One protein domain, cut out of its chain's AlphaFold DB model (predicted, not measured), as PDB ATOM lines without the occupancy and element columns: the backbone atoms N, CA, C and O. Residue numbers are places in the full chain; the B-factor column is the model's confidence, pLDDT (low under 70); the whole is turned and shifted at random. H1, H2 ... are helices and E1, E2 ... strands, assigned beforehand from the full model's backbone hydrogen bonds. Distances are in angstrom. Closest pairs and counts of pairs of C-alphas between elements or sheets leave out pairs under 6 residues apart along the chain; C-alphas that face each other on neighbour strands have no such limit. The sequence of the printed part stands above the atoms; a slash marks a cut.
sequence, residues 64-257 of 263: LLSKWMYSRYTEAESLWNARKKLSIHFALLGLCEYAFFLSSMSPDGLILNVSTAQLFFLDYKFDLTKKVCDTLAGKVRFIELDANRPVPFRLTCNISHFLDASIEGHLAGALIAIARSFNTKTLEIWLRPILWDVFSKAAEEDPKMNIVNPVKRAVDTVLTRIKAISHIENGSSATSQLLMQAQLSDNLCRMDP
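What this domain is: This is residues 64 to 257 of the 263 residues of the protein "Hypothetical protein" of Meloidogyne enterolobii (UniProt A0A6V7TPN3). A two-stranded hairpin, E3 and E4, reaches out from one end of a long helical body, with its tip, residues 134 to 139, sticking out free. In the body the longest helix, H2, runs along the length, with H4 crossing it and the small hairpin E1 and E2 on another side; near H2's last residues H6 carries the body on toward the strands, packed on H5. The printed part has 194 residues, with eight named helices and four named strands in the order H1 H2 E1 E2 E3 E4 H3 H4 H5 H6 H7 H8, mostly helix, and both two-stranded sheets are antiparallel. It is compact, with a radius of gyration of the C-alphas of 18.8 A, yet elongated, spanning 66 by 37 by 31 A.

Where its parts are: Find C-alpha 128 at (151.978, 195.640, 159.182); from there E3, residues 128 to 135, runs 21.2 A, and E4, residues 138 to 145, runs back 22.5 A. The smaller sheet is E1, residues 110 to 113, and E2, residues 118 to 121. H1, residues 64 to 72, begins at (184.174, 200.247, 167.827), and H2, residues 76 to 100, runs 35.8 A. Further on come H3, residues 157 to 163; H4, residues 166 to 182, 22.4 A; H5, residues 186 to 202, 25.3 A; H6, residues 212 to 230, 27.3 A; H7, residues 238 to 247; and H8, residues 249 to 252, ending at (167.347, 203.646, 171.743).

How they stand to each other: Look first at the hairpin of E3 and E4, where N 131 and O 142 are 2.8 A apart, within hydrogen-bond range. The closest C-alphas of E4 and H6 are those of Glu 144 and Pro 214, 6.3 A. H6, the hub, forms a helical hairpin with H5, closest at Leu 195 and Val 215, C-alphas 6.3 A apart. H2, H4 and H6 form a bundle, each touching the other two: the closest C-alphas are Ser 87 and Leu 171, 4.9 A, Arg 180 and Ser 230, 4.9 A, and Ala 99 and Val 222, 5.4 A. H2 and H4 run the same way at a steep tilt of 44 degrees. In the hairpin of E1 and E2, N 111 and O 120 are 2.8 A apart; C-alphas His 89 of H2 and Leu 119 of E2 are closest, 5.9 A. H1 touches H3, C-alphas Ser 66 and Phe 162 closest at 5.0 A. H7 touches H4, C-alphas Ala 172 and Thr 239 closest at 6.6 A; H8 touches no helix. Every O i to N i+4 pair is within hydrogen-bond range in H1, H2, H3, H6 and H7, but 11 of 13 in H4 and in H5; H8 is too short for such a pair.

The domain as a whole: The C-alphas farthest apart, Glu 75 and Ala 137, are 67.8 A apart. The printed part has no cut, and the link from E4 to H3 is long, 11 residues. Look for low confidence at residues 233 to 236, with pLDDT under 70.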
ATOM      1  N   LEU A  64     183.875 201.549 168.416       90.75
ATOM      2  CA  LEU A  64     184.174 200.247 167.827       90.75
ATOM      3  C   LEU A  64     184.116 200.302 166.297       90.75
ATOM      4  O   LEU A  64     185.070 199.894 165.630       90.75
ATOM      5  N   LEU A  65     183.034 200.867 165.748       91.75
ATOM      6  CA  LEU A  65     182.894 201.044 164.302       91.75
ATOM      7  C   LEU A  65     183.977 201.981 163.753       91.75
ATOM      8  O   LEU A  65     184.602 201.670 162.740       91.75
ATOM      9  N   SER A  66     184.250 203.091 164.442       92.31
ATOM     10  CA  SER A  66     185.282 204.049 164.034       92.31
ATOM     11  C   SER A  66     186.666 203.411 163.968       92.31
ATOM     12  O   SER A  66     187.349 203.545 162.956       92.31
ATOM     13  N   LYS A  67     187.068 202.652 164.994       92.88
ATOM     14  CA  LYS A  67     188.347 201.923 165.012       92.88
ATOM     15  C   LYS A  67     188.436 200.901 163.891       92.88
ATOM     16  O   LYS A  67     189.474 200.803 163.238       92.88
ATOM     17  N   TRP A  68     187.353 200.163 163.650       93.38
ATOM     18  CA  TRP A  68     187.307 199.207 162.551       93.38
ATOM     19  C   TRP A  68     187.488 199.917 161.204       93.38
ATOM     20  O   TRP A  68     188.353 199.520 160.427       93.38
ATOM     21  N   MET A  69     186.783 201.025 160.967       93.75
ATOM     22  CA  MET A  69     186.922 201.822 159.745       93.75
ATOM     23  C   MET A  69     188.342 202.377 159.577       93.75
ATOM     24  O   MET A  69     188.931 202.227 158.508       93.75
ATOM     25  N   TYR A  70     188.938 202.938 160.632       93.12
ATOM     26  CA  TYR A  70     190.317 203.446 160.596       93.12
ATOM     27  C   TYR A  70     191.353 202.349 160.326       93.12
ATOM     28  O   TYR A  70     192.377 202.617 159.711       93.12
ATOM     29  N   SER A  71     191.084 201.104 160.727       93.75
ATOM     30  CA  SER A  71     191.964 199.975 160.399       93.75
ATOM     31  C   SER A  71     191.886 199.538 158.930       93.75
ATOM     32  O   SER A  71     192.818 198.910 158.433       93.75
ATOM     33  N   ARG A  72     190.780 199.836 158.232       92.25
ATOM     34  CA  ARG A  72     190.562 199.438 156.829       92.25
ATOM     35  C   ARG A  72     190.964 200.515 155.830       92.25
ATOM     36  O   ARG A  72     191.407 200.173 154.738       92.25
ATOM     37  N   TYR A  73     190.817 201.784 156.199       92.50
ATOM     38  CA  TYR A  73     191.209 202.924 155.375       92.50
ATOM     39  C   TYR A  73     192.491 203.540 155.928       92.50
ATOM     40  O   TYR A  73     192.461 204.258 156.924       92.50
ATOM     41  N   THR A  74     193.620 203.256 155.281       90.00
ATOM     42  CA  THR A  74     194.943 203.754 155.694       90.00
ATOM     43  C   THR A  74     195.153 205.227 155.348       90.00
ATOM     44  O   THR A  74     195.887 205.928 156.040       90.00
ATOM     45  N   GLU A  75     194.511 205.708 154.284       93.75
ATOM     46  CA  GLU A  75     194.645 207.081 153.798       93.75
ATOM     47  C   GLU A  75     193.477 207.957 154.257       93.75
ATOM     48  O   GLU A  75     192.309 207.568 154.145       93.75
ATOM     49  N   ALA A  76     193.781 209.183 154.688       93.12
ATOM     50  CA  ALA A  76     192.780 210.139 155.164       93.12
ATOM     51  C   ALA A  76     191.739 210.506 154.090       93.12
ATOM     52  O   ALA A  76     190.558 210.656 154.403       93.12
ATOM     53  N   GLU A  77     192.150 210.601 152.821       94.19
ATOM     54  CA  GLU A  77     191.241 210.873 151.703       94.19
ATOM     55  C   GLU A  77     190.234 209.732 151.508       94.19
ATOM     56  O   GLU A  77     189.024 209.964 151.431       94.19
ATOM     57  N   SER A  78     190.723 208.488 151.475       93.06
ATOM     58  CA  SER A  78     189.880 207.298 151.308       93.06
ATOM     59  C   SER A  78     188.852 207.168 152.438       93.06
ATOM     60  O   SER A  78     187.670 206.929 152.182       93.06
ATOM     61  N   LEU A  79     189.279 207.437 153.674       94.38
ATOM     62  CA  LEU A  79     188.438 207.432 154.865       94.38
ATOM     63  C   LEU A  79     187.356 208.518 154.811       94.38
ATOM     64  O   LEU A  79     186.189 208.249 155.113       94.38
ATOM     65  N   TRP A  80     187.719 209.739 154.416       93.69
ATOM     66  CA  TRP A  80     186.768 210.843 154.280       93.69
ATOM     67  C   TRP A  80     185.718 210.559 153.202       93.69
ATOM     68  O   TRP A  80     184.514 210.708 153.440       93.69
ATOM     69  N   ASN A  81     186.157 210.077 152.038       94.12
ATOM     70  CA  ASN A  81     185.265 209.681 150.951       94.12
ATOM     71  C   ASN A  81     184.334 208.535 151.372       94.12
ATOM     72  O   ASN A  81     183.141 208.567 151.053       94.12
ATOM     73  N   ALA A  82     184.845 207.561 152.131       94.38
ATOM     74  CA  ALA A  82     184.038 206.481 152.686       94.38
ATOM     75  C   ALA A  82     182.980 207.002 153.667       94.38
ATOM     76  O   ALA A  82     181.803 206.674 153.521       94.38
ATOM     77  N   ARG A  83     183.358 207.878 154.609       95.12
ATOM     78  CA  ARG A  83     182.427 208.508 155.563       95.12
ATOM     79  C   ARG A  83     181.319 209.284 154.849       95.12
ATOM     80  O   ARG A  83     180.143 209.148 155.201       95.12
ATOM     81  N   LYS A  84     181.665 210.053 153.815       94.88
ATOM     82  CA  LYS A  84     180.698 210.797 152.997       94.88
ATOM     83  C   LYS A  84     179.715 209.865 152.281       94.88
ATOM     84  O   LYS A  84     178.508 210.083 152.363       94.88
ATOM     85  N   LYS A  85     180.205 208.820 151.604       95.00
ATOM     86  CA  LYS A  85     179.349 207.844 150.902       95.00
ATOM     87  C   LYS A  85     178.436 207.089 151.862       95.00
ATOM     88  O   LYS A  85     177.237 207.006 151.614       95.00
ATOM     89  N   LEU A  86     178.980 206.620 152.983       95.25
ATOM     90  CA  LEU A  86     178.205 205.955 154.027       95.25
ATOM     91  C   LEU A  86     177.097 206.856 154.565       95.25
ATOM     92  O   LEU A  86     175.967 206.399 154.678       95.25
ATOM     93  N   SER A  87     177.382 208.139 154.809       95.81
ATOM     94  CA  SER A  87     176.359 209.111 155.224       95.81
ATOM     95  C   SER A  87     175.202 209.174 154.223       95.81
ATOM     96  O   SER A  87     174.042 209.132 154.611       95.81
ATOM     97  N   ILE A  88     175.493 209.220 152.921       95.88
ATOM     98  CA  ILE A  88     174.454 209.272 151.881       95.88
ATOM     99  C   ILE A  88     173.649 207.965 151.838       95.88
ATOM    100  O   ILE A  88     172.424 207.999 151.716       95.88
ATOM    101  N   HIS A  89     174.303 206.809 151.970       95.56
ATOM    102  CA  HIS A  89     173.602 205.525 151.979       95.56
ATOM    103  C   HIS A  89     172.749 205.322 153.238       95.56
ATOM    104  O   HIS A  89     171.611 204.872 153.120       95.56
ATOM    105  N   PHE A  90     173.239 205.706 154.420       95.44
ATOM    106  CA  PHE A  90     172.440 205.701 155.648       95.44
ATOM    107  C   PHE A  90     171.233 206.637 155.541       95.44
ATOM    108  O   PHE A  90     170.155 206.269 155.995       95.44
ATOM    109  N   ALA A  91     171.371 207.797 154.891       95.62
ATOM    110  CA  ALA A  91     170.238 208.683 154.628       95.62
ATOM    111  C   ALA A  91     169.185 208.006 153.739       95.62
ATOM    112  O   ALA A  91     167.999 208.065 154.044       95.62
ATOM    113  N   LEU A  92     169.604 207.331 152.664       95.31
ATOM    114  CA  LEU A  92     168.686 206.610 151.779       95.31
ATOM    115  C   LEU A  92     167.953 205.483 152.509       95.31
ATOM    116  O   LEU A  92     166.726 205.425 152.472       95.31
ATOM    117  N   LEU A  93     168.702 204.604 153.177       95.44
ATOM    118  CA  LEU A  93     168.139 203.464 153.897       95.44
ATOM    119  C   LEU A  93     167.235 203.935 155.042       95.44
ATOM    120  O   LEU A  93     166.102 203.473 155.141       95.44
ATOM    121  N   GLY A  94     167.686 204.910 155.835       94.31
ATOM    122  CA  GLY A  94     166.921 205.453 156.954       94.31
ATOM    123  C   GLY A  94     165.656 206.196 156.525       94.31
ATOM    124  O   GLY A  94     164.608 206.037 157.151       94.31
ATOM    125  N   LEU A  95     165.700 206.948 155.416       94.50
ATOM    126  CA  LEU A  95     164.494 207.559 154.858       94.50
ATOM    127  C   LEU A  95     163.503 206.497 154.389       94.50
ATOM    128  O   LEU A  95     162.313 206.649 154.641       94.50
ATOM    129  N   CYS A  96     163.969 205.438 153.723       94.00
ATOM    130  CA  CYS A  96     163.101 204.344 153.295       94.00
ATOM    131  C   CYS A  96     162.465 203.623 154.493       94.00
ATOM    132  O   CYS A  96     161.258 203.385 154.476       94.00
ATOM    133  N   GLU A  97     163.239 203.337 155.544       93.69
ATOM    134  CA  GLU A  97     162.756 202.724 156.788       93.69
ATOM    135  C   GLU A  97     161.642 203.561 157.437       93.69
ATOM    136  O   GLU A  97     160.555 203.048 157.726       93.69
ATOM    137  N   TYR A  98     161.869 204.870 157.568       93.50
ATOM    138  CA  TYR A  98     160.905 205.803 158.147       93.50
ATOM    139  C   TYR A  98     159.677 206.045 157.254       93.50
ATOM    140  O   TYR A  98     158.534 206.017 157.724       93.50
ATOM    141  N   ALA A  99     159.890 206.324 155.966       93.19
ATOM    142  CA  ALA A  99     158.831 206.744 155.054       93.19
ATOM    143  C   ALA A  99     157.904 205.586 154.692       93.19
ATOM    144  O   ALA A  99     156.691 205.764 154.734       93.19
ATOM    145  N   PHE A 100     158.461 204.415 154.367       93.56
ATOM    146  CA  PHE A 100     157.703 203.251 153.900       93.56
ATOM    147  C   PHE A 100     157.314 202.280 155.017       93.56
ATOM    148  O   PHE A 100     156.695 201.262 154.722       93.56
ATOM    149  N   PHE A 101     157.629 202.596 156.280       93.31
ATOM    150  CA  PHE A 101     157.360 201.724 157.427       93.31
ATOM    151  C   PHE A 101     158.002 200.342 157.246       93.31
ATOM    152  O   PHE A 101     157.373 199.309 157.463       93.31
ATOM    153  N   LEU A 102     159.258 200.317 156.793       93.19
ATOM    154  CA  LEU A 102     159.982 199.057 156.614       93.19
ATOM    155  C   LEU A 102     160.490 198.543 157.957       93.19
ATOM    156  O   LEU A 102     160.624 199.316 158.898       93.19
ATOM    157  N   SER A 103     160.781 197.254 158.057       90.38
ATOM    158  CA  SER A 103     161.418 196.617 159.205       90.38
ATOM    159  C   SER A 103     162.683 197.363 159.616       90.38
ATOM    160  O   SER A 103     163.414 197.900 158.782       90.38
ATOM    161  N   SER A 104     162.940 197.390 160.921       87.38
ATOM    162  CA  SER A 104     164.102 198.084 161.452       87.38
ATOM    163  C   SER A 104     165.394 197.437 160.964       87.38
ATOM    164  O   SER A 104     165.563 196.225 161.134       87.38
ATOM    165  N   MET A 105     166.318 198.225 160.417       90.00
ATOM    166  CA  MET A 105     167.580 197.702 159.890       90.00
ATOM    167  C   MET A 105     168.361 196.975 160.995       90.00
ATOM    168  O   MET A 105     168.672 197.587 162.016       90.00
ATOM    169  N   SER A 106     168.676 195.689 160.825       89.19
ATOM    170  CA  SER A 106     169.523 194.915 161.747       89.19
ATOM    171  C   SER A 106     171.001 195.008 161.334       89.19
ATOM    172  O   SER A 106     171.283 195.249 160.158       89.19
ATOM    173  N   PRO A 107     171.969 194.817 162.254       88.06
ATOM    174  CA  PRO A 107     173.386 194.808 161.885       88.06
ATOM    175  C   PRO A 107     173.756 193.607 161.005       88.06
ATOM    176  O   PRO A 107     174.670 193.709 160.200       88.06
ATOM    177  N   ASP A 108     173.048 192.485 161.160       88.12
ATOM    178  CA  ASP A 108     173.313 191.233 160.443       88.12
ATOM    179  C   ASP A 108     172.947 191.322 158.952       88.12
ATOM    180  O   ASP A 108     173.709 190.901 158.087       88.12
ATOM    181  N   GLY A 109     171.827 191.980 158.631       87.94
ATOM    182  CA  GLY A 109     171.420 192.215 157.243       87.94
ATOM    183  C   GLY A 109     172.187 193.347 156.549       87.94
ATOM    184  O   GLY A 109     171.911 193.641 155.381       87.94
ATOM    185  N   LEU A 110     173.105 194.027 157.253       92.06
ATOM    186  CA  LEU A 110     173.831 195.196 156.764       92.06
ATOM    187  C   LEU A 110     175.142 194.795 156.082       92.06
ATOM    188  O   LEU A 110     176.098 194.357 156.720       92.06
ATOM    189  N   ILE A 111     175.222 195.023 154.774       93.88
ATOM    190  CA  ILE A 111     176.390 194.679 153.961       93.88
ATOM    191  C   ILE A 111     177.122 195.955 153.564       93.88
ATOM    192  O   ILE A 111     176.590 196.799 152.840       93.88
ATOM    193  N   LEU A 112     178.375 196.071 154.005       93.88
ATOM    194  CA  LEU A 112     179.279 197.156 153.642       93.88
ATOM    195  C   LEU A 112     180.361 196.652 152.689       93.88
ATOM    196  O   LEU A 112     181.202 195.829 153.053       93.88
ATOM    197  N   ASN A 113     180.396 197.215 151.484       94.56
ATOM    198  CA  ASN A 113     181.533 197.041 150.596       94.56
ATOM    199  C   ASN A 113     182.646 198.027 150.981       94.56
ATOM    200  O   ASN A 113     182.526 199.230 150.762       94.56
ATOM    201  N   VAL A 114     183.748 197.511 151.530       90.88
ATOM    202  CA  VAL A 114     184.874 198.325 152.018       90.88
ATOM    203  C   VAL A 114     185.609 199.050 150.882       90.88
ATOM    204  O   VAL A 114     186.075 200.167 151.083       90.88
ATOM    205  N   SER A 115     185.686 198.490 149.672       90.38
ATOM    206  CA  SER A 115     186.413 199.155 148.577       90.38
ATOM    207  C   SER A 115     185.641 200.346 148.007       90.38
ATOM    208  O   SER A 115     186.230 201.376 147.682       90.38
ATOM    209  N   THR A 116     184.312 200.240 147.917       90.19
ATOM    210  CA  THR A 116     183.464 201.293 147.333       90.19
ATOM    211  C   THR A 116     182.791 202.192 148.367       90.19
ATOM    212  O   THR A 116     182.326 203.274 147.991       90.19
ATOM    213  N   ALA A 117     182.770 201.770 149.636       92.06
ATOM    214  CA  ALA A 117     182.000 202.337 150.746       92.06
ATOM    215  C   ALA A 117     180.481 202.376 150.491       92.06
ATOM    216  O   ALA A 117     179.780 203.278 150.955       92.06
ATOM    217  N   GLN A 118     179.978 201.407 149.723       93.50
ATOM    218  CA  GLN A 118     178.550 201.231 149.469       93.50
ATOM    219  C   GLN A 118     177.916 200.363 150.551       93.50
ATOM    220  O   GLN A 118     178.492 199.352 150.957       93.50
ATOM    221  N   LEU A 119     176.721 200.756 150.978       94.19
ATOM    222  CA  LEU A 119     175.970 200.102 152.040       94.19
ATOM    223  C   LEU A 119     174.648 199.571 151.488       94.19
ATOM    224  O   LEU A 119     173.909 200.308 150.831       94.19
ATOM    225  N   PHE A 120     174.353 198.311 151.787       93.00
ATOM    226  CA  PHE A 120     173.128 197.631 151.381       93.00
ATOM    227  C   PHE A 120     172.479 196.962 152.587       93.00
ATOM    228  O   PHE A 120     173.172 196.499 153.489       93.00
ATOM    229  N   PHE A 121     171.153 196.878 152.572       94.38
ATOM    230  CA  PHE A 121     170.387 196.097 153.532       94.38
ATOM    231  C   PHE A 121     169.434 195.174 152.777       94.38
ATOM    232  O   PHE A 121     168.781 195.618 151.829       94.38
ATOM    233  N   LEU A 122     169.392 193.898 153.160       90.00
ATOM    234  CA  LEU A 122     168.657 192.867 152.416       90.00
ATOM    235  C   LEU A 122     167.261 192.573 152.984       90.00
ATOM    236  O   LEU A 122     166.359 192.224 152.227       90.00
ATOM    237  N   ASP A 123     167.052 192.758 154.287       89.31
ATOM    238  CA  ASP A 123     165.891 192.201 154.997       89.31
ATOM    239  C   ASP A 123     164.744 193.196 155.213       89.31
ATOM    240  O   ASP A 123     164.031 193.143 156.223       89.31
ATOM    241  N   TYR A 124     164.538 194.118 154.269       92.19
ATOM    242  CA  TYR A 124     163.407 195.035 154.362       92.19
ATOM    243  C   TYR A 124     162.082 194.325 154.102       92.19
ATOM    244  O   TYR A 124     161.863 193.702 153.063       92.19
ATOM    245  N   LYS A 125     161.168 194.478 155.055       92.12
ATOM    246  CA  LYS A 125     159.778 194.021 154.981       92.12
ATOM    247  C   LYS A 125     158.876 195.164 155.413       92.12
ATOM    248  O   LYS A 125     159.254 195.918 156.294       92.12
ATOM    249  N   PHE A 126     157.699 195.307 154.821       92.69
ATOM    250  CA  PHE A 126     156.727 196.287 155.308       92.69
ATOM    251  C   PHE A 126     156.170 195.836 156.657       92.69
ATOM    252  O   PHE A 126     155.730 194.692 156.788       92.69
ATOM    253  N   ASP A 127     156.193 196.731 157.639       90.12
ATOM    254  CA  ASP A 127     155.709 196.458 158.986       90.12
ATOM    255  C   ASP A 127     154.198 196.709 159.041       90.12
ATOM    256  O   ASP A 127     153.719 197.831 158.833       90.12
ATOM    257  N   LEU A 128     153.435 195.636 159.241       90.38
ATOM    258  CA  LEU A 128     151.978 195.640 159.182       90.38
ATOM    259  C   LEU A 128     151.394 195.134 160.491       90.38
ATOM    260  O   LEU A 128     151.687 194.019 160.923       90.38
ATOM    261  N   THR A 129     150.458 195.900 161.046       86.19
ATOM    262  CA  THR A 129     149.725 195.517 162.252       86.19
ATOM    263  C   THR A 129     148.258 195.282 161.923       86.19
ATOM    264  O   THR A 129     147.575 196.123 161.333       86.19
ATOM    265  N   LYS A 130     147.750 194.114 162.330       85.06
ATOM    266  CA  LYS A 130     146.323 193.774 162.278       85.06
ATOM    267  C   LYS A 130     145.649 194.372 163.513       85.06
ATOM    268  O   LYS A 130     145.849 193.885 164.625       85.06
ATOM    269  N   LYS A 131     144.858 195.428 163.333       83.50
ATOM    270  CA  LYS A 131     144.090 196.064 164.412       83.50
ATOM    271  C   LYS A 131     142.619 195.676 164.343       83.50
ATOM    272  O   LYS A 131     142.079 195.340 163.290       83.50
ATOM    273  N   VAL A 132     141.969 195.723 165.501       82.19
ATOM    274  CA  VAL A 132     140.529 195.509 165.648       82.19
ATOM    275  C   VAL A 132     139.934 196.790 166.209       82.19
ATOM    276  O   VAL A 132     140.359 197.238 167.271       82.19
ATOM    277  N   CYS A 133     138.975 197.383 165.503       76.00
ATOM    278  CA  CYS A 133     138.182 198.489 166.024       76.00
ATOM    279  C   CYS A 133     136.762 198.023 166.347       76.00
ATOM    280  O   CYS A 133     136.116 197.331 165.558       76.00
ATOM    281  N   ASP A 134     136.273 198.425 167.517       75.62
ATOM    282  CA  ASP A 134     134.871 198.290 167.884       75.62
ATOM    283  C   ASP A 134     134.085 199.415 167.204       75.62
ATOM    284  O   ASP A 134     134.297 200.598 167.471       75.62
ATOM    285  N   THR A 135     133.195 199.055 166.285       77.69
ATOM    286  CA  THR A 135     132.262 199.987 165.643       77.69
ATOM    287  C   THR A 135     130.834 199.681 166.085       77.69
ATOM    288  O   THR A 135     130.554 198.605 166.610       77.69
ATOM    289  N   LEU A 136     129.900 200.602 165.826       74.44
ATOM    290  CA  LEU A 136     128.461 200.393 166.069       74.44
ATOM    291  C   LEU A 136     127.906 199.143 165.350       74.44
ATOM    292  O   LEU A 136     126.916 198.574 165.793       74.44
ATOM    293  N   ALA A 137     128.559 198.701 164.267       73.38
ATOM    294  CA  ALA A 137     128.225 197.495 163.506       73.38
ATOM    295  C   ALA A 137     128.961 196.224 163.993       73.38
ATOM    296  O   ALA A 137     128.843 195.170 163.369       73.38
ATOM    297  N   GLY A 138     129.728 196.313 165.086       78.19
ATOM    298  CA  GLY A 138     130.541 195.231 165.643       78.19
ATOM    299  C   GLY A 138     132.052 195.437 165.472       78.19
ATOM    300  O   GLY A 138     132.526 196.521 165.122       78.19
ATOM    301  N   LYS A 139     132.823 194.376 165.737       79.19
ATOM    302  CA  LYS A 139     134.293 194.355 165.631       79.19
ATOM    303  C   LYS A 139     134.739 194.262 164.177       79.19
ATOM    304  O   LYS A 139     134.555 193.222 163.548       79.19
ATOM    305  N   VAL A 140     135.378 195.312 163.667       79.56
ATOM    306  CA  VAL A 140     135.960 195.334 162.320       79.56
ATOM    307  C   VAL A 140     137.470 195.175 162.428       79.56
ATOM    308  O   VAL A 140     138.144 195.910 163.149       79.56
ATOM    309  N   ARG A 141     138.011 194.194 161.706       80.00
ATOM    310  CA  ARG A 141     139.455 193.997 161.576       80.00
ATOM    311  C   ARG A 141     139.962 194.792 160.383       80.00
ATOM    312  O   ARG A 141     139.316 194.819 159.336       80.00
ATOM    313  N   PHE A 142     141.102 195.442 160.542       82.50
ATOM    314  CA  PHE A 142     141.780 196.119 159.447       82.50
ATOM    315  C   PHE A 142     143.293 196.025 159.619       82.50
ATOM    316  O   PHE A 142     143.809 195.859 160.724       82.50
ATOM    317  N   ILE A 143     144.000 196.124 158.501       85.31
ATOM    318  CA  ILE A 143     145.459 196.170 158.463       85.31
ATOM    319  C   ILE A 143     145.872 197.636 158.363       85.31
ATOM    320  O   ILE A 143     145.255 198.403 157.622       85.31
ATOM    321  N   GLU A 144     146.917 198.026 159.077       87.31
ATOM    322  CA  GLU A 144     147.578 199.315 158.893       87.31
ATOM    323  C   GLU A 144     149.099 199.178 158.994       87.31
ATOM    324  O   GLU A 144     149.607 198.170 159.484       87.31
ATOM    325  N   LEU A 145     149.816 200.190 158.504       88.50
ATOM    326  CA  LEU A 145     151.267 200.287 158.652       88.50
ATOM    327  C   LEU A 145     151.612 200.601 160.113       88.50
ATOM    328  O   LEU A 145     151.012 201.506 160.701       88.50
ATOM    329  N   ASP A 146     152.571 199.879 160.694       83.75
ATOM    330  CA  ASP A 146     152.890 200.041 162.114       83.75
ATOM    331  C   ASP A 146     153.807 201.239 162.389       83.75
ATOM    332  O   ASP A 146     154.982 201.261 162.027       83.75
ATOM    333  N   ALA A 147     153.273 202.249 163.077       77.81
ATOM    334  CA  ALA A 147     154.018 203.433 163.490       77.81
ATOM    335  C   ALA A 147     154.626 203.331 164.903       77.81
ATOM    336  O   ALA A 147     155.277 204.284 165.330       77.81
ATOM    337  N   ASN A 148     154.406 202.244 165.650       79.94
ATOM    338  CA  ASN A 148     154.656 202.187 167.098       79.94
ATOM    339  C   ASN A 148     156.126 201.979 167.505       79.94
ATOM    340  O   ASN A 148     156.410 201.446 168.581       79.94
ATOM    341  N   ARG A 149     157.080 202.412 166.679       82.94
ATOM    342  CA  ARG A 149     158.508 202.248 166.966       82.94
ATOM    343  C   ARG A 149     159.083 203.501 167.635       82.94
ATOM    344  O   ARG A 149     158.825 204.605 167.155       82.94
ATOM    345  N   PRO A 150     159.855 203.359 168.731       86.88
ATOM    346  CA  PRO A 150     160.414 204.505 169.449       86.88
ATOM    347  C   PRO A 150     161.516 205.206 168.644       86.88
ATOM    348  O   PRO A 150     161.695 206.413 168.777       86.88
ATOM    349  N   VAL A 151     162.231 204.462 167.797       91.25
ATOM    350  CA  VAL A 151     163.286 204.973 166.917       91.25
ATOM    351  C   VAL A 151     162.774 204.973 165.470       91.25
ATOM    352  O   VAL A 151     162.274 203.942 165.016       91.25
ATOM    353  N   PRO A 152     162.886 206.094 164.728       91.81
ATOM    354  CA  PRO A 152     162.370 206.186 163.361       91.81
ATOM    355  C   PRO A 152     163.200 205.405 162.334       91.81
ATOM    356  O   PRO A 152     162.628 204.873 161.385       91.81
ATOM    357  N   PHE A 153     164.525 205.373 162.503       94.00
ATOM    358  CA  PHE A 153     165.461 204.583 161.703       94.00
ATOM    359  C   PHE A 153     166.791 204.396 162.443       94.00
ATOM    360  O   PHE A 153     167.087 205.133 163.389       94.00
ATOM    361  N   ARG A 154     167.630 203.445 162.011       93.38
ATOM    362  CA  ARG A 154     168.912 203.172 162.686       93.38
ATOM    363  C   ARG A 154     169.908 204.336 162.580       93.38
ATOM    364  O   ARG A 154     170.547 204.527 161.547       93.38
ATOM    365  N   LEU A 155     170.134 205.019 163.701       93.44
ATOM    366  CA  LEU A 155     171.273 205.915 163.921       93.44
ATOM    367  C   LEU A 155     171.810 205.739 165.350       93.44
ATOM    368  O   LEU A 155     171.702 206.609 166.209       93.44
ATOM    369  N   THR A 156     172.361 204.558 165.601       92.81
ATOM    370  CA  THR A 156     172.894 204.106 166.892       92.81
ATOM    371  C   THR A 156     174.149 204.863 167.318       92.81
ATOM    372  O   THR A 156     174.771 205.593 166.542       92.81
ATOM    373  N   CYS A 157     174.567 204.667 168.573       90.06
ATOM    374  CA  CYS A 157     175.699 205.381 169.161       90.06
ATOM    375  C   CYS A 157     177.019 205.192 168.390       90.06
ATOM    376  O   CYS A 157     177.772 206.158 168.260       90.06
ATOM    377  N   ASN A 158     177.293 203.988 167.874       92.19
ATOM    378  CA  ASN A 158     178.507 203.682 167.105       92.19
ATOM    379  C   ASN A 158     178.472 204.298 165.697       92.19
ATOM    380  O   ASN A 158     179.447 204.923 165.274       92.19
ATOM    381  N   ILE A 159     177.341 204.194 164.988       93.81
ATOM    382  CA  ILE A 159     177.157 204.840 163.676       93.81
ATOM    383  C   ILE A 159     177.255 206.358 163.820       93.81
ATOM    384  O   ILE A 159     178.009 207.008 163.094       93.81
ATOM    385  N   SER A 160     176.550 206.922 164.800       93.25
ATOM    386  CA  SER A 160     176.588 208.352 165.087       93.25
ATOM    387  C   SER A 160     177.998 208.834 165.415       93.25
ATOM    388  O   SER A 160     178.371 209.918 164.981       93.25
ATOM    389  N   HIS A 161     178.780 208.054 166.161       93.44
ATOM    390  CA  HIS A 161     180.151 208.417 166.501       93.44
ATOM    391  C   HIS A 161     181.100 208.344 165.293       93.44
ATOM    392  O   HIS A 161     182.018 209.153 165.187       93.44
ATOM    393  N   PHE A 162     180.885 207.415 164.356       94.31
ATOM    394  CA  PHE A 162     181.679 207.359 163.124       94.31
ATOM    395  C   PHE A 162     181.353 208.498 162.147       94.31
ATOM    396  O   PHE A 162     182.260 209.022 161.488       94.31
ATOM    397  N   LEU A 163     180.072 208.858 162.020       94.31
ATOM    398  CA  LEU A 163     179.625 209.915 161.112       94.31
ATOM    399  C   LEU A 163     179.909 211.313 161.675       94.31
ATOM    400  O   LEU A 163     180.337 212.183 160.912       94.31
ATOM    401  N   ASP A 164     179.719 211.505 162.981       91.50
ATOM    402  CA  ASP A 164     179.992 212.741 163.723       91.50
ATOM    403  C   ASP A 164     179.469 213.988 162.972       91.50
ATOM    404  O   ASP A 164     178.296 214.027 162.591       91.50
ATOM    405  N   ALA A 165     180.325 214.959 162.634       90.38
ATOM    406  CA  ALA A 165     179.949 216.162 161.874       90.38
ATOM    407  C   ALA A 165     179.297 215.892 160.493       90.38
ATOM    408  O   ALA A 165     178.649 216.767 159.918       90.38
ATOM    409  N   SER A 166     179.430 214.684 159.934       94.00
ATOM    410  CA  SER A 166     178.763 214.317 158.674       94.00
ATOM    411  C   SER A 166     177.254 214.114 158.824       94.00
ATOM    412  O   SER A 166     176.564 214.083 157.803       94.00
ATOM    413  N   ILE A 167     176.737 213.998 160.052       93.62
ATOM    414  CA  ILE A 167     175.297 213.874 160.327       93.62
ATOM    415  C   ILE A 167     174.564 215.153 159.909       93.62
ATOM    416  O   ILE A 167     173.630 215.107 159.109       93.62
ATOM    417  N   GLU A 168     175.020 216.306 160.393       89.00
ATOM    418  CA  GLU A 168     174.392 217.595 160.082       89.00
ATOM    419  C   GLU A 168     174.687 218.055 158.649       89.00
ATOM    420  O   GLU A 168     173.840 218.674 158.009       89.00
ATOM    421  N   GLY A 169     175.868 217.722 158.116       88.38
ATOM    422  CA  GLY A 169     176.263 218.101 156.759       88.38
ATOM    423  C   GLY A 169     175.719 217.165 155.678       88.38
ATOM    424  O   GLY A 169     174.830 217.514 154.900       88.38
ATOM    425  N   HIS A 170     176.291 215.963 155.585       93.69
ATOM    426  CA  HIS A 170     176.043 215.045 154.473       93.69
ATOM    427  C   HIS A 170     174.724 214.281 154.617       93.69
ATOM    428  O   HIS A 170     173.958 214.214 153.659       93.69
ATOM    429  N   LEU A 171     174.459 213.703 155.793       94.94
ATOM    430  CA  LEU A 171     173.285 212.859 156.038       94.94
ATOM    431  C   LEU A 171     171.993 213.689 155.990       94.94
ATOM    432  O   LEU A 171     171.081 213.337 155.244       94.94
ATOM    433  N   ALA A 172     171.921 214.815 156.711       93.56
ATOM    434  CA  ALA A 172     170.743 215.688 156.701       93.56
ATOM    435  C   ALA A 172     170.443 216.245 155.298       93.56
ATOM    436  O   ALA A 172     169.299 216.205 154.839       93.56
ATOM    437  N   GLY A 173     171.476 216.710 154.585       92.31
ATOM    438  CA  GLY A 173     171.338 217.185 153.208       92.31
ATOM    439  C   GLY A 173     170.872 216.086 152.249       92.31
ATOM    440  O   GLY A 173     169.971 216.316 151.437       92.31
ATOM    441  N   ALA A 174     171.430 214.877 152.372       94.94
ATOM    442  CA  ALA A 174     171.024 213.723 151.574       94.94
ATOM    443  C   ALA A 174     169.577 213.299 151.866       94.94
ATOM    444  O   ALA A 174     168.826 213.065 150.922       94.94
ATOM    445  N   LEU A 175     169.150 213.280 153.135       94.69
ATOM    446  CA  LEU A 175     167.764 212.984 153.519       94.69
ATOM    447  C   LEU A 175     166.775 213.912 152.806       94.69
ATOM    448  O   LEU A 175     165.813 213.447 152.193       94.69
ATOM    449  N   ILE A 176     167.042 215.219 152.830       92.94
ATOM    450  CA  ILE A 176     166.180 216.220 152.187       92.94
ATOM    451  C   ILE A 176     166.194 216.053 150.664       92.94
ATOM    452  O   ILE A 176     165.141 216.118 150.028       92.94
ATOM    453  N   ALA A 177     167.369 215.837 150.066       93.31
ATOM    454  CA  ALA A 177     167.497 215.646 148.623       93.31
ATOM    455  C   ALA A 177     166.705 214.420 148.144       93.31
ATOM    456  O   ALA A 177     165.917 214.533 147.206       93.31
ATOM    457  N   ILE A 178     166.841 213.285 148.835       94.50
ATOM    458  CA  ILE A 178     166.131 212.044 148.501       94.50
ATOM    459  C   ILE A 178     164.622 212.218 148.723       94.50
ATOM    460  O   ILE A 178     163.831 211.853 147.854       94.50
ATOM    461  N   ALA A 179     164.204 212.850 149.825       93.81
ATOM    462  CA  ALA A 179     162.791 213.135 150.079       93.81
ATOM    463  C   ALA A 179     162.174 214.025 148.987       93.81
ATOM    464  O   ALA A 179     161.051 213.780 148.547       93.81
ATOM    465  N   ARG A 180     162.909 215.024 148.485       91.88
ATOM    466  CA  ARG A 180     162.470 215.857 147.352       91.88
ATOM    467  C   ARG A 180     162.369 215.066 146.052       91.88
ATOM    468  O   ARG A 180     161.406 215.264 145.317       91.88
ATOM    469  N   SER A 181     163.310 214.162 145.786       91.75
ATOM    470  CA  SER A 181     163.234 213.259 144.629       91.75
ATOM    471  C   SER A 181     162.006 212.343 144.702       91.75
ATOM    472  O   SER A 181     161.343 212.114 143.690       91.75
ATOM    473  N   PHE A 182     161.663 211.869 145.899       91.00
ATOM    474  CA  PHE A 182     160.485 211.041 146.152       91.00
ATOM    475  C   PHE A 182     159.159 211.806 146.161       91.00
ATOM    476  O   PHE A 182     158.138 211.232 145.798       91.00
ATOM    477  N   ASN A 183     159.152 213.103 146.474       88.31
ATOM    478  CA  ASN A 183     157.956 213.957 146.416       88.31
ATOM    479  C   ASN A 183     157.498 214.282 144.971       88.31
ATOM    480  O   ASN A 183     156.746 215.225 144.721       88.31
ATOM    481  N   THR A 184     157.969 213.523 143.985       83.12
ATOM    482  CA  THR A 184     157.510 213.601 142.602       83.12
ATOM    483  C   THR A 184     156.241 212.760 142.426       83.12
ATOM    484  O   THR A 184     156.054 211.733 143.077       83.12
ATOM    485  N   LYS A 185     155.347 213.165 141.509       72.00
ATOM    486  CA  LYS A 185     154.065 212.466 141.258       72.00
ATOM    487  C   LYS A 185     154.224 211.003 140.811       72.00
ATOM    488  O   LYS A 185     153.251 210.261 140.774       72.00
ATOM    489  N   THR A 186     155.434 210.587 140.450       85.44
ATOM    490  CA  THR A 186     155.739 209.224 140.014       85.44
ATOM    491  C   THR A 186     155.759 208.228 141.171       85.44
ATOM    492  O   THR A 186     155.421 207.069 140.947       85.44
ATOM    493  N   LEU A 187     156.095 208.641 142.401       88.38
ATOM    494  CA  LEU A 187     156.204 207.707 143.526       88.38
ATOM    495  C   LEU A 187     154.867 207.041 143.861       88.38
ATOM    496  O   LEU A 187     154.832 205.838 144.099       88.38
ATOM    497  N   GLU A 188     153.767 207.795 143.843       89.06
ATOM    498  CA  GLU A 188     152.434 207.258 144.141       89.06
ATOM    499  C   GLU A 188     152.057 206.107 143.191       89.06
ATOM    500  O   GLU A 188     151.490 205.099 143.619       89.06
ATOM    501  N   ILE A 189     152.421 206.241 141.910       91.00
ATOM    502  CA  ILE A 189     152.133 205.260 140.857       91.00
ATOM    503  C   ILE A 189     152.861 203.942 141.133       91.00
ATOM    504  O   ILE A 189     152.274 202.880 140.949       91.00
ATOM    505  N   TRP A 190     154.110 204.003 141.604       91.50
ATOM    506  CA  TRP A 190     154.904 202.817 141.938       91.50
ATOM    507  C   TRP A 190     154.540 202.220 143.298       91.50
ATOM    508  O   TRP A 190     154.485 201.002 143.447       91.50
ATOM    509  N   LEU A 191     154.261 203.063 144.291       92.62
ATOM    510  CA  LEU A 191     154.004 202.629 145.661       92.62
ATOM    511  C   LEU A 191     152.663 201.905 145.796       92.62
ATOM    512  O   LEU A 191     152.560 200.928 146.536       92.62
ATOM    513  N   ARG A 192     151.635 202.369 145.077       92.56
ATOM    514  CA  ARG A 192     150.291 201.785 145.126       92.56
ATOM    515  C   ARG A 192     150.305 200.276 144.816       92.56
ATOM    516  O   ARG A 192     149.903 199.532 145.705       92.56
ATOM    517  N   PRO A 193     150.762 199.784 143.645       94.12
ATOM    518  CA  PRO A 193     150.750 198.351 143.343       94.12
ATOM    519  C   PRO A 193     151.589 197.523 144.327       94.12
ATOM    520  O   PRO A 193     151.158 196.439 144.703       94.12
ATOM    521  N   ILE A 194     152.723 198.050 144.804       94.25
ATOM    522  CA  ILE A 194     153.562 197.369 145.803       94.25
ATOM    523  C   ILE A 194     152.791 197.173 147.114       94.25
ATOM    524  O   ILE A 194     152.717 196.062 147.628       94.25
ATOM    525  N   LEU A 195     152.168 198.228 147.651       94.31
ATOM    526  CA  LEU A 195     151.387 198.113 148.885       94.31
ATOM    527  C   LEU A 195     150.147 197.234 148.706       94.31
ATOM    528  O   LEU A 195     149.771 196.533 149.638       94.31
ATOM    529  N   TRP A 196     149.524 197.231 147.528       93.38
ATOM    530  CA  TRP A 196     148.427 196.306 147.233       93.38
ATOM    531  C   TRP A 196     148.859 194.844 147.346       93.38
ATOM    532  O   TRP A 196     148.150 194.070 147.984       93.38
ATOM    533  N   ASP A 197     150.012 194.483 146.782       93.50
ATOM    534  CA  ASP A 197     150.550 193.121 146.854       93.50
ATOM    535  C   ASP A 197     150.833 192.701 148.305       93.50
ATOM    536  O   ASP A 197     150.350 191.673 148.783       93.50
ATOM    537  N   VAL A 198     151.512 193.566 149.063       92.88
ATOM    538  CA  VAL A 198     151.848 193.313 150.473       92.88
ATOM    539  C   VAL A 198     150.584 193.175 151.336       92.88
ATOM    540  O   VAL A 198     150.481 192.243 152.136       92.88
ATOM    541  N   PHE A 199     149.605 194.072 151.179       91.75
ATOM    542  CA  PHE A 199     148.347 194.005 151.934       91.75
ATOM    543  C   PHE A 199     147.494 192.805 151.522       91.75
ATOM    544  O   PHE A 199     146.848 192.211 152.384       91.75
ATOM    545  N   SER A 200     147.501 192.431 150.239       91.06
ATOM    546  CA  SER A 200     146.817 191.233 149.746       91.06
ATOM    547  C   SER A 200     147.393 189.982 150.400       91.06
ATOM    548  O   SER A 200     146.641 189.190 150.960       91.06
ATOM    549  N   LYS A 201     148.726 189.857 150.428       91.00
ATOM    550  CA  LYS A 201     149.415 188.747 151.095       91.00
ATOM    551  C   LYS A 201     149.100 188.682 152.592       91.00
ATOM    552  O   LYS A 201     148.826 187.618 153.135       91.00
ATOM    553  N   ALA A 202     149.079 189.827 153.273       88.12
ATOM    554  CA  ALA A 202     148.733 189.893 154.696       88.12
ATOM    555  C   ALA A 202     147.254 189.555 154.993       88.12
ATOM    556  O   ALA A 202     146.923 189.181 156.126       88.12
ATOM    557  N   ALA A 203     146.375 189.695 153.995       88.19
ATOM    558  CA  ALA A 203     144.946 189.408 154.069       88.19
ATOM    559  C   ALA A 203     144.558 188.009 153.552       88.19
ATOM    560  O   ALA A 203     143.377 187.678 153.599       88.19
ATOM    561  N   GLU A 204     145.508 187.168 153.116       86.62
ATOM    562  CA  GLU A 204     145.228 185.804 152.620       86.62
ATOM    563  C   GLU A 204     144.416 184.955 153.613       86.62
ATOM    564  O   GLU A 204     143.568 184.159 153.217       86.62
ATOM    565  N   GLU A 205     144.631 185.165 154.912       82.31
ATOM    566  CA  GLU A 205     143.928 184.464 155.992       82.31
ATOM    567  C   GLU A 205     142.452 184.885 156.150       82.31
ATOM    568  O   GLU A 205     141.664 184.137 156.730       82.31
ATOM    569  N   ASP A 206     142.065 186.074 155.669       82.81
ATOM    570  CA  ASP A 206     140.702 186.605 155.778       82.81
ATOM    571  C   ASP A 206     140.257 187.272 154.460       82.81
ATOM    572  O   ASP A 206     140.383 188.491 154.290       82.81
ATOM    573  N   PRO A 207     139.676 186.499 153.524       76.81
ATOM    574  CA  PRO A 207     139.309 186.990 152.196       76.81
ATOM    575  C   PRO A 207     138.177 188.029 152.209       76.81
ATOM    576  O   PRO A 207     137.893 188.638 151.177       76.81
ATOM    577  N   LYS A 208     137.503 188.245 153.348       79.38
ATOM    578  CA  LYS A 208     136.463 189.279 153.494       79.38
ATOM    579  C   LYS A 208     137.029 190.622 153.960       79.38
ATOM    580  O   LYS A 208     136.283 191.602 154.030       79.38
ATOM    581  N   MET A 209     138.321 190.689 154.283       82.88
ATOM    582  CA  MET A 209     138.951 191.907 154.776       82.88
ATOM    583  C   MET A 209     139.098 192.953 153.662       82.88
ATOM    584  O   MET A 209     139.677 192.713 152.605       82.88
ATOM    585  N   ASN A 210     138.587 194.161 153.908       85.31
ATOM    586  CA  ASN A 210     138.708 195.271 152.966       85.31
ATOM    587  C   ASN A 210     140.133 195.843 152.983       85.31
ATOM    588  O   ASN A 210     140.499 196.556 153.916       85.31
ATOM    589  N   ILE A 211     140.900 195.594 151.920       88.44
ATOM    590  CA  ILE A 211     142.264 196.120 151.740       88.44
ATOM    591  C   ILE A 211     142.317 197.457 150.982       88.44
ATOM    592  O   ILE A 211     143.286 198.201 151.108       88.44
ATOM    593  N   VAL A 212     141.259 197.827 150.252       89.56
ATOM    594  CA  VAL A 212     141.257 198.992 149.345       89.56
ATOM    595  C   VAL A 212     141.461 200.303 150.103       89.56
ATOM    596  O   VAL A 212     142.304 201.129 149.745       89.56
ATOM    597  N   ASN A 213     140.670 200.509 151.158       89.62
ATOM    598  CA  ASN A 213     140.716 201.732 151.959       89.62
ATOM    599  C   ASN A 213     141.985 201.814 152.827       89.62
ATOM    600  O   ASN A 213     142.566 202.898 152.903       89.62
ATOM    601  N   PRO A 214     142.450 200.723 153.471       90.50
ATOM    602  CA  PRO A 214     143.763 200.690 154.106       90.50
ATOM    603  C   PRO A 214     144.922 201.053 153.182       90.50
ATOM    604  O   PRO A 214     145.711 201.918 153.547       90.50
ATOM    605  N   VAL A 215     144.992 200.483 151.974       92.44
ATOM    606  CA  VAL A 215     146.098 200.771 151.045       92.44
ATOM    607  C   VAL A 215     146.088 202.235 150.603       92.44
ATOM    608  O   VAL A 215     147.140 202.868 150.567       92.44
ATOM    609  N   LYS A 216     144.913 202.820 150.325       92.06
ATOM    610  CA  LYS A 216     144.809 204.262 150.024       92.06
ATOM    611  C   LYS A 216     145.354 205.118 151.172       92.06
ATOM    612  O   LYS A 216     146.236 205.937 150.944       92.06
ATOM    613  N   ARG A 217     144.904 204.856 152.406       92.19
ATOM    614  CA  ARG A 217     145.386 205.563 153.606       92.19
ATOM    615  C   ARG A 217     146.888 205.378 153.832       92.19
ATOM    616  O   ARG A 217     147.565 206.324 154.223       92.19
ATOM    617  N   ALA A 218     147.406 204.179 153.579       92.81
ATOM    618  CA  ALA A 218     148.826 203.866 153.686       92.81
ATOM    619  C   ALA A 218     149.656 204.713 152.709       92.81
ATOM    620  O   ALA A 218     150.589 205.388 153.138       92.81
ATOM    621  N   VAL A 219     149.266 204.761 151.429       93.94
ATOM    622  CA  VAL A 219     149.912 205.610 150.410       93.94
ATOM    623  C   VAL A 219     149.902 207.082 150.833       93.94
ATOM    624  O   VAL A 219     150.956 207.718 150.841       93.94
ATOM    625  N   ASP A 220     148.750 207.608 151.256       93.50
ATOM    626  CA  ASP A 220     148.620 209.009 151.684       93.50
ATOM    627  C   ASP A 220     149.514 209.326 152.896       93.50
ATOM    628  O   ASP A 220     150.124 210.395 152.979       93.50
ATOM    629  N   THR A 221     149.647 208.373 153.822       93.75
ATOM    630  CA  THR A 221     150.499 208.511 155.012       93.75
ATOM    631  C   THR A 221     151.979 208.567 154.632       93.75
ATOM    632  O   THR A 221     152.704 209.445 155.107       93.75
ATOM    633  N   VAL A 222     152.426 207.673 153.744       94.00
ATOM    634  CA  VAL A 222     153.806 207.652 153.231       94.00
ATOM    635  C   VAL A 222     154.137 208.968 152.521       94.00
ATOM    636  O   VAL A 222     155.150 209.602 152.825       94.00
ATOM    637  N   LEU A 223     153.262 209.427 151.619       93.31
ATOM    638  CA  LEU A 223     153.453 210.687 150.892       93.31
ATOM    639  C   LEU A 223     153.516 211.886 151.844       93.31
ATOM    640  O   LEU A 223     154.358 212.768 151.675       93.31
ATOM    641  N   THR A 224     152.677 211.895 152.882       92.50
ATOM    642  CA  THR A 224     152.682 212.944 153.912       92.50
ATOM    643  C   THR A 224     154.011 212.984 154.672       92.50
ATOM    644  O   THR A 224     154.580 214.065 154.846       92.50
ATOM    645  N   ARG A 225     154.556 211.823 155.063       91.44
ATOM    646  CA  ARG A 225     155.867 211.722 155.735       91.44
ATOM    647  C   ARG A 225     157.013 212.228 154.861       91.44
ATOM    648  O   ARG A 225     157.859 212.981 155.339       91.44
ATOM    649  N   ILE A 226     157.025 211.850 153.584       93.12
ATOM    650  CA  ILE A 226     158.047 212.292 152.622       93.12
ATOM    651  C   ILE A 226     157.956 213.802 152.407       93.12
ATOM    652  O   ILE A 226     158.972 214.502 152.429       93.12
ATOM    653  N   LYS A 227     156.736 214.326 152.259       91.38
ATOM    654  CA  LYS A 227     156.506 215.760 152.098       91.38
ATOM    655  C   LYS A 227     157.011 216.551 153.305       91.38
ATOM    656  O   LYS A 227     157.684 217.560 153.099       91.38
ATOM    657  N   ALA A 228     156.771 216.068 154.528       90.38
ATOM    658  CA  ALA A 228     157.258 216.700 155.756       90.38
ATOM    659  C   ALA A 228     158.791 216.852 155.784       90.38
ATOM    660  O   ALA A 228     159.290 217.899 156.178       90.38
ATOM    661  N   ILE A 229     159.539 215.852 155.305       90.94
ATOM    662  CA  ILE A 229     161.014 215.894 155.238       90.94
ATOM    663  C   ILE A 229     161.510 216.771 154.075       90.94
ATOM    664  O   ILE A 229     162.580 217.376 154.142       90.94
ATOM    665  N   SER A 230     160.745 216.857 152.984       88.94
ATOM    666  CA  SER A 230     161.164 217.578 151.773       88.94
ATOM    667  C   SER A 230     161.212 219.111 151.929       88.94
ATOM    668  O   SER A 230     161.937 219.790 151.187       88.94
ATOM    669  N   HIS A 231     160.456 219.662 152.882       83.38
ATOM    670  CA  HIS A 231     160.383 221.097 153.149       83.38
ATOM    671  C   HIS A 231     161.368 221.505 154.254       83.38
ATOM    672  O   HIS A 231     161.460 220.869 155.298       83.38
ATOM    673  N   ILE A 232     162.110 222.589 154.015       73.56
ATOM    674  CA  ILE A 232     162.963 223.222 155.026       73.56
ATOM    675  C   ILE A 232     162.219 224.480 155.470       73.56
ATOM    676  O   ILE A 232     162.121 225.429 154.694       73.56
ATOM    677  N   GLU A 233     161.661 224.470 156.675       66.81
ATOM    678  CA  GLU A 233     161.110 225.672 157.304       66.81
ATOM    679  C   GLU A 233     162.208 226.407 158.088       66.81
ATOM    680  O   GLU A 233     163.156 225.794 158.589       66.81
ATOM    681  N   ASN A 234     162.099 227.734 158.176       54.88
ATOM    682  CA  ASN A 234     163.096 228.595 158.812       54.88
ATOM    683  C   ASN A 234     163.091 228.401 160.343       54.88
ATOM    684  O   ASN A 234     162.357 229.090 161.046       54.88
ATOM    685  N   GLY A 235     163.900 227.475 160.869       56.72
ATOM    686  CA  GLY A 235     164.149 227.336 162.312       56.72
ATOM    687  C   GLY A 235     164.503 225.913 162.749       56.72
ATOM    688  O   GLY A 235     165.619 225.665 163.193       56.72
ATOM    689  N   SER A 236     163.579 224.962 162.581       59.00
ATOM    690  CA  SER A 236     163.818 223.533 162.824       59.00
ATOM    691  C   SER A 236     163.160 222.706 161.726       59.00
ATOM    692  O   SER A 236     161.936 222.689 161.616       59.00
ATOM    693  N   SER A 237     163.956 222.014 160.914       77.94
ATOM    694  CA  SER A 237     163.402 221.125 159.889       77.94
ATOM    695  C   SER A 237     162.871 219.834 160.526       77.94
ATOM    696  O   SER A 237     163.438 219.348 161.509       77.94
ATOM    697  N   ALA A 238     161.822 219.238 159.950       85.56
ATOM    698  CA  ALA A 238     161.354 217.903 160.344       85.56
ATOM    699  C   ALA A 238     162.497 216.868 160.292       85.56
ATOM    700  O   ALA A 238     162.566 215.967 161.121       85.56
ATOM    701  N   THR A 239     163.448 217.054 159.371       89.00
ATOM    702  CA  THR A 239     164.686 216.272 159.265       89.00
ATOM    703  C   THR A 239     165.542 216.362 160.528       89.00
ATOM    704  O   THR A 239     166.005 215.338 161.020       89.00
ATOM    705  N   SER A 240     165.735 217.559 161.089       89.19
ATOM    706  CA  SER A 240     166.518 217.756 162.318       89.19
ATOM    707  C   SER A 240     165.873 217.052 163.514       89.19
ATOM    708  O   SER A 240     166.564 216.394 164.290       89.19
ATOM    709  N   GLN A 241     164.545 217.135 163.634       90.56
ATOM    710  CA  GLN A 241     163.799 216.427 164.681       90.56
ATOM    711  C   GLN A 241     163.902 214.907 164.513       90.56
ATOM    712  O   GLN A 241     164.123 214.194 165.489       90.56
ATOM    713  N   LEU A 242     163.805 214.416 163.276       91.44
ATOM    714  CA  LEU A 242     163.936 212.999 162.956       91.44
ATOM    715  C   LEU A 242     165.326 212.453 163.325       91.44
ATOM    716  O   LEU A 242     165.427 211.383 163.924       91.44
ATOM    717  N   LEU A 243     166.389 213.202 163.010       93.00
ATOM    718  CA  LEU A 243     167.767 212.855 163.375       93.00
ATOM    719  C   LEU A 243     167.958 212.809 164.891       93.00
ATOM    720  O   LEU A 243     168.479 211.824 165.412       93.00
ATOM    721  N   MET A 244     167.460 213.826 165.595       91.81
ATOM    722  CA  MET A 244     167.492 213.862 167.054       91.81
ATOM    723  C   MET A 244     166.770 212.645 167.648       91.81
ATOM    724  O   MET A 244     167.330 211.952 168.494       91.81
ATOM    725  N   GLN A 245     165.563 212.329 167.170       92.19
ATOM    726  CA  GLN A 245     164.802 211.164 167.633       92.19
ATOM    727  C   GLN A 245     165.516 209.834 167.386       92.19
ATOM    728  O   GLN A 245     165.378 208.928 168.210       92.19
ATOM    729  N   ALA A 246     166.281 209.721 166.299       92.12
ATOM    730  CA  ALA A 246     167.052 208.524 165.983       92.12
ATOM    731  C   ALA A 246     168.260 208.314 166.918       92.12
ATOM    732  O   ALA A 246     168.655 207.172 167.149       92.12
ATOM    733  N   GLN A 247     168.820 209.395 167.474       91.94
ATOM    734  CA  GLN A 247     170.009 209.372 168.340       91.94
ATOM    735  C   GLN A 247     169.691 209.419 169.843       91.94
ATOM    736  O   GLN A 247     170.584 209.204 170.665       91.94
ATOM    737  N   LEU A 248     168.449 209.732 170.221       90.19
ATOM    738  CA  LEU A 248     168.049 209.866 171.622       90.19
ATOM    739  C   LEU A 248     168.224 208.541 172.379       90.19
ATOM    740  O   LEU A 248     167.600 207.535 172.045       90.19
ATOM    741  N   SER A 249     169.017 208.576 173.455       85.88
ATOM    742  CA  SER A 249     169.254 207.428 174.347       85.88
ATOM    743  C   SER A 249     167.949 206.836 174.885       85.88
ATOM    744  O   SER A 249     167.781 205.621 174.892       85.88
ATOM    745  N   ASP A 250     166.986 207.694 175.240       86.25
ATOM    746  CA  ASP A 250     165.661 207.285 175.724       86.25
ATOM    747  C   ASP A 250     164.845 206.509 174.681       86.25
ATOM    748  O   ASP A 250     164.035 205.653 175.031       86.25
ATOM    749  N   ASN A 251     165.048 206.786 173.391       90.06
ATOM    750  CA  ASN A 251     164.390 206.033 172.325       90.06
ATOM    751  C   ASN A 251     165.145 204.732 172.040       90.06
ATOM    752  O   ASN A 251     164.526 203.677 171.901       90.06
ATOM    753  N   LEU A 252     166.478 204.795 171.999       87.88
ATOM    754  CA  LEU A 252     167.347 203.646 171.743       87.88
ATOM    755  C   LEU A 252     167.220 202.568 172.830       87.88
ATOM    756  O   LEU A 252     167.174 201.387 172.499       87.88
ATOM    757  N   CYS A 253     167.091 202.940 174.107       85.12
ATOM    758  CA  CYS A 253     166.949 201.980 175.209       85.12
ATOM    759  C   CYS A 253     165.589 201.258 175.229       85.12
ATOM    760  O   CYS A 253     165.443 200.242 175.908       85.12
ATOM    761  N   ARG A 254     164.597 201.772 174.489       85.88
ATOM    762  CA  ARG A 254     163.264 201.168 174.333       85.88
ATOM    763  C   ARG A 254     163.173 200.219 173.140       85.88
ATOM    764  O   ARG A 254     162.140 199.572 172.975       85.88
ATOM    765  N   MET A 255     164.205 200.166 172.300       86.56
ATOM    766  CA  MET A 255     164.287 199.202 171.204       86.56
ATOM    767  C   MET A 255     164.562 197.798 171.738       86.56
ATOM    768  O   MET A 255     165.161 197.627 172.799       86.56
ATOM    769  N   ASP A 256     164.150 196.788 170.971       83.62
ATOM    770  CA  ASP A 256     164.453 195.397 171.291       83.62
ATOM    771  C   ASP A 256     165.981 195.177 171.361       83.62
ATOM    772  O   ASP A 256     166.703 195.601 170.454       83.62
ATOM    773  N   PRO A 257     166.511 194.508 172.396       82.38
ATOM    774  CA  PRO A 257     167.944 194.236 172.529       82.38
ATOM    775  C   PRO A 257     168.557 193.464 171.354       82.38
ATOM    776  O   PRO A 257     169.726 193.680 171.035       82.38
TER     777      PRO A 257